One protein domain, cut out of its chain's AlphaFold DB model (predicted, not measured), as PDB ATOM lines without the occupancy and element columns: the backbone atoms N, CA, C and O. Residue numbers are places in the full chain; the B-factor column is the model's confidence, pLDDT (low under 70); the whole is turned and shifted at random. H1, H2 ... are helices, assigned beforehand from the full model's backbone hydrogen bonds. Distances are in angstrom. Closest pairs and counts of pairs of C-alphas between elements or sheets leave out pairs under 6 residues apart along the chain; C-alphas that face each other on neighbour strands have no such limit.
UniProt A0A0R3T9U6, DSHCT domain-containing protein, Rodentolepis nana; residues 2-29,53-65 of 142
ATOM      1  N   PRO A   2     139.421 136.728 211.181       75.12
ATOM      2  CA  PRO A   2     138.270 136.926 210.287       75.12
ATOM      3  C   PRO A   2     138.095 138.383 209.825       75.12
ATOM      4  O   PRO A   2     137.745 138.624 208.673       75.12
ATOM      5  N   ASP A   3     138.447 139.358 210.667       85.88
ATOM      6  CA  ASP A   3     138.311 140.784 210.335       85.88
ATOM      7  C   ASP A   3     139.219 141.234 209.179       85.88
ATOM      8  O   ASP A   3     138.810 142.023 208.327       85.88
ATOM      9  N   MET A   4     140.454 140.724 209.114       85.56
ATOM     10  CA  MET A   4     141.403 141.092 208.053       85.56
ATOM     11  C   MET A   4     140.996 140.503 206.701       85.56
ATOM     12  O   MET A   4     141.135 141.158 205.669       85.56
ATOM     13  N   GLU A   5     140.436 139.296 206.705       88.00
ATOM     14  CA  GLU A   5     139.918 138.658 205.498       88.00
ATOM     15  C   GLU A   5     138.677 139.392 204.968       88.00
ATOM     16  O   GLU A   5     138.586 139.684 203.773       88.00
ATOM     17  N   ALA A   6     137.766 139.796 205.859       90.94
ATOM     18  CA  ALA A   6     136.611 140.614 205.500       90.94
ATOM     19  C   ALA A   6     137.022 141.975 204.904       90.94
ATOM     20  O   ALA A   6     136.463 142.417 203.889       90.94
ATOM     21  N   ALA A   7     138.038 142.624 205.482       90.94
ATOM     22  CA  ALA A   7     138.585 143.874 204.959       90.94
ATOM     23  C   ALA A   7     139.185 143.691 203.555       90.94
ATOM     24  O   ALA A   7     138.889 144.478 202.651       90.94
ATOM     25  N   LEU A   8     139.967 142.629 203.339       92.25
ATOM     26  CA  LEU A   8     140.561 142.324 202.038       92.25
ATOM     27  C   LEU A   8     139.494 142.051 200.973       92.25
ATOM     28  O   LEU A   8     139.577 142.572 199.860       92.25
ATOM     29  N   ASN A   9     138.450 141.301 201.324       92.31
ATOM     30  CA  ASN A   9     137.324 141.034 200.432       92.31
ATOM     31  C   ASN A   9     136.575 142.319 200.059       92.31
ATOM     32  O   ASN A   9     136.213 142.507 198.898       92.31
ATOM     33  N   THR A  10     136.418 143.244 201.008       94.50
ATOM     34  CA  THR A  10     135.821 144.561 200.751       94.50
ATOM     35  C   THR A  10     136.679 145.395 199.796       94.50
ATOM     36  O   THR A  10     136.151 146.011 198.869       94.50
ATOM     37  N   ILE A  11     138.005 145.394 199.979       93.94
ATOM     38  CA  ILE A  11     138.944 146.086 199.082       93.94
ATOM     39  C   ILE A  11     138.859 145.500 197.674       93.94
ATOM     40  O   ILE A  11     138.690 146.251 196.715       93.94
ATOM     41  N   ARG A  12     138.891 144.169 197.542       93.75
ATOM     42  CA  ARG A  12     138.759 143.480 196.250       93.75
ATOM     43  C   ARG A  12     137.422 143.783 195.579       93.75
ATOM     44  O   ARG A  12     137.397 144.066 194.387       93.75
ATOM     45  N   ALA A  13     136.319 143.798 196.326       94.12
ATOM     46  CA  ALA A  13     135.003 144.149 195.792       94.12
ATOM     47  C   ALA A  13     134.967 145.585 195.238       94.12
ATOM     48  O   ALA A  13     134.505 145.801 194.116       94.12
ATOM     49  N   LYS A  14     135.515 146.559 195.977       93.81
ATOM     50  CA  LYS A  14     135.627 147.948 195.503       93.81
ATOM     51  C   LYS A  14     136.571 148.074 194.305       93.81
ATOM     52  O   LYS A  14     136.252 148.791 193.363       93.81
ATOM     53  N   ALA A  15     137.689 147.351 194.307       92.19
ATOM     54  CA  ALA A  15     138.635 147.318 193.196       92.19
ATOM     55  C   ALA A  15     137.986 146.783 191.910       92.19
ATOM     56  O   ALA A  15     138.132 147.403 190.860       92.19
ATOM     57  N   ARG A  16     137.202 145.697 191.998       91.75
ATOM     58  CA  ARG A  16     136.423 145.181 190.859       91.75
ATOM     59  C   ARG A  16     135.440 146.212 190.331       91.75
ATOM     60  O   ARG A  16     135.341 146.395 189.125       91.75
ATOM     61  N   HIS A  17     134.723 146.889 191.227       91.94
ATOM     62  CA  HIS A  17     133.769 147.917 190.827       91.94
ATOM     63  C   HIS A  17     134.459 149.054 190.064       91.94
ATOM     64  O   HIS A  17     134.025 149.403 188.971       91.94
ATOM     65  N   LEU A  18     135.576 149.570 190.586       89.00
ATOM     66  CA  LEU A  18     136.361 150.610 189.917       89.00
ATOM     67  C   LEU A  18     136.912 150.145 188.562       89.00
ATOM     68  O   LEU A  18     136.853 150.899 187.595       89.00
ATOM     69  N   ALA A  19     137.411 148.910 188.473       87.62
ATOM     70  CA  ALA A  19     137.927 148.356 187.224       87.62
ATOM     71  C   ALA A  19     136.824 148.178 186.169       87.62
ATOM     72  O   ALA A  19     137.035 148.524 185.010       87.62
ATOM     73  N   LYS A  20     135.636 147.718 186.577       87.25
ATOM     74  CA  LYS A  20     134.471 147.597 185.692       87.25
ATOM     75  C   LYS A  20     134.026 148.959 185.157       87.25
ATOM     76  O   LYS A  20     133.834 149.110 183.956       87.25
ATOM     77  N   VAL A  21     133.924 149.963 186.032       88.19
ATOM     78  CA  VAL A  21     133.579 151.335 185.624       88.19
ATOM     79  C   VAL A  21     134.633 151.900 184.664       88.19
ATOM     80  O   VAL A  21     134.283 152.524 183.667       88.19
ATOM     81  N   ALA A  22     135.924 151.651 184.908       82.12
ATOM     82  CA  ALA A  22     136.989 152.091 184.007       82.12
ATOM     83  C   ALA A  22     136.874 151.465 182.603       82.12
ATOM     84  O   ALA A  22     137.014 152.172 181.602       82.12
ATOM     85  N   GLU A  23     136.567 150.166 182.529       81.31
ATOM     86  CA  GLU A  23     136.334 149.445 181.272       81.31
ATOM     87  C   GLU A  23     135.122 150.005 180.510       81.31
ATOM     88  O   GLU A  23     135.226 150.303 179.318       81.31
ATOM     89  N   GLU A  24     134.004 150.239 181.208       81.75
ATOM     90  CA  GLU A  24     132.787 150.837 180.643       81.75
ATOM     91  C   GLU A  24     133.036 152.253 180.103       81.75
ATOM     92  O   GLU A  24     132.576 152.602 179.012       81.75
ATOM     93  N   CYS A  25     133.834 153.059 180.808       83.56
ATOM     94  CA  CYS A  25     134.224 154.396 180.364       83.56
ATOM     95  C   CYS A  25     135.266 154.391 179.228       83.56
ATOM     96  O   CYS A  25     135.699 155.465 178.806       83.56
ATOM     97  N   ARG A  26     135.701 153.215 178.736       74.81
ATOM     98  CA  ARG A  26     136.823 153.038 177.787       74.81
ATOM     99  C   ARG A  26     138.108 153.741 178.229       74.81
ATOM    100  O   ARG A  26     139.004 153.989 177.416       74.81
ATOM    101  N   VAL A  27     138.226 154.034 179.520       68.19
ATOM    102  CA  VAL A  27     139.474 154.480 180.112       68.19
ATOM    103  C   VAL A  27     140.284 153.209 180.236       68.19
ATOM    104  O   VAL A  27     140.077 152.432 181.164       68.19
ATOM    105  N   ARG A  28     141.177 152.946 179.268       54.03
ATOM    106  CA  ARG A  28     142.170 151.884 179.457       54.03
ATOM    107  C   ARG A  28     142.799 152.146 180.824       54.03
ATOM    108  O   ARG A  28     143.323 153.250 181.000       54.03
ATOM    109  N   PRO A  29     142.740 151.210 181.786       52.06
ATOM    110  CA  PRO A  29     143.510 151.364 183.003       52.06
ATOM    111  C   PRO A  29     144.969 151.447 182.555       52.06
ATOM    112  O   PRO A  29     145.552 150.469 182.086       52.06
ATOM    113  N   SER A  53     139.574 137.902 183.173       76.94
ATOM    114  CA  SER A  53     139.022 139.249 183.004       76.94
ATOM    115  C   SER A  53     139.989 140.266 183.619       76.94
ATOM    116  O   SER A  53     140.437 140.071 184.750       76.94
ATOM    117  N   ALA A  54     140.295 141.353 182.902       81.31
ATOM    118  CA  ALA A  54     141.176 142.422 183.389       81.31
ATOM    119  C   ALA A  54     140.710 142.991 184.747       81.31
ATOM    120  O   ALA A  54     141.517 143.448 185.558       81.31
ATOM    121  N   VAL A  55     139.401 142.909 185.018       84.81
ATOM    122  CA  VAL A  55     138.778 143.254 186.301       84.81
ATOM    123  C   VAL A  55     139.253 142.335 187.431       84.81
ATOM    124  O   VAL A  55     139.607 142.823 188.507       84.81
ATOM    125  N   GLU A  56     139.296 141.022 187.196       86.94
ATOM    126  CA  GLU A  56     139.791 140.062 188.190       86.94
ATOM    127  C   GLU A  56     141.305 140.177 188.358       86.94
ATOM    128  O   GLU A  56     141.782 140.189 189.490       86.94
ATOM    129  N   GLU A  57     142.058 140.388 187.274       87.31
ATOM    130  CA  GLU A  57     143.503 140.629 187.362       87.31
ATOM    131  C   GLU A  57     143.817 141.864 188.227       87.31
ATOM    132  O   GLU A  57     144.740 141.852 189.043       87.31
ATOM    133  N   TYR A  58     143.029 142.938 188.105       86.94
ATOM    134  CA  TYR A  58     143.188 144.123 188.948       86.94
ATOM    135  C   TYR A  58     142.871 143.842 190.424       86.94
ATOM    136  O   TYR A  58     143.601 144.298 191.305       86.94
ATOM    137  N   ALA A  59     141.814 143.079 190.708       89.50
ATOM    138  CA  ALA A  59     141.435 142.726 192.073       89.50
ATOM    139  C   ALA A  59     142.447 141.776 192.744       89.50
ATOM    140  O   ALA A  59     142.706 141.899 193.944       89.50
ATOM    141  N   GLU A  60     143.063 140.869 191.983       88.62
ATOM    142  CA  GLU A  60     144.069 139.916 192.473       88.62
ATOM    143  C   GLU A  60     145.372 140.590 192.934       88.62
ATOM    144  O   GLU A  60     146.071 140.039 193.785       88.62
ATOM    145  N   LYS A  61     145.670 141.817 192.477       89.56
ATOM    146  CA  LYS A  61     146.840 142.599 192.938       89.56
ATOM    147  C   LYS A  61     146.826 142.876 194.445       89.56
ATOM    148  O   LYS A  61     147.869 143.161 195.031       89.56
ATOM    149  N   PHE A  62     145.662 142.792 195.083       90.81
ATOM    150  CA  PHE A  62     145.509 142.932 196.527       90.81
ATOM    151  C   PHE A  62     145.577 141.543 197.184       90.81
ATOM    152  O   PHE A  62     144.552 140.883 197.359       90.81
ATOM    153  N   THR A  63     146.780 141.075 197.537       87.25
ATOM    154  CA  THR A  63     147.018 139.712 198.068       87.25
ATOM    155  C   THR A  63     146.858 139.598 199.585       87.25
ATOM    156  O   THR A  63     146.342 138.595 200.064       87.25
ATOM    157  N   GLY A  64     147.220 140.642 200.338       89.62
ATOM    158  CA  GLY A  64     147.111 140.671 201.803       89.62
ATOM    159  C   GLY A  64     148.302 140.067 202.560       89.62
ATOM    160  O   GLY A  64     148.272 140.025 203.787       89.62
ATOM    161  N   ASP A  65     149.377 139.674 201.870       89.94
ATOM    162  CA  ASP A  65     150.513 138.928 202.452       89.94
ATOM    163  C   ASP A  65     151.197 139.634 203.637       89.94
ATOM    164  O   ASP A  65     151.745 138.998 204.535       89.94
TER     165      ASP A  65
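Overview. This is residues 2 to 29 and 53 to 65 of the 142 residues of the protein "DSHCT domain-containing protein" of Rodentolepis nana (UniProt A0A0R3T9U6). One long, unbroken helix, H1, makes the length of this rod, and the short helix H2 packs beside part of it, running back the opposite way. The printed part has 41 residues with two named helices, H1 then H2, and no named strand; the class is all helix. It is only just loose, close to compact, with a radius of gyration of the C-alphas of 11.1 A and spans of 36 by 14 by 12 A.

Along the chain. Find C-alpha 2 at (138.270, 136.926, 210.287); from there H1, residues 2 to 24, runs 33.2 A to C-alpha 24 at (132.787, 150.837, 180.643). Past the cut, H2 takes residues 54 to 60 and ends at C-alpha 60, (144.069, 139.916, 192.473).

Arrangement. H1 touches H2 with residues 12 to 20 alone; look at the closest C-alphas, those of Arg 12 and Ala 59, 5.0 A apart. They run opposite ways at a shallow tilt of 18 degrees. In H1 and H2 every O i to N i+4 pair is within hydrogen-bond range.

Size, cuts and confidence. The C-alphas farthest apart, of Pro 2 and Arg 26, are 36.3 A apart. Residues 30 to 52 are not printed; C-alphas 29 and 53 stand 12.9 A apart across this cut. The pLDDT is under 70 at residues 27 to 29.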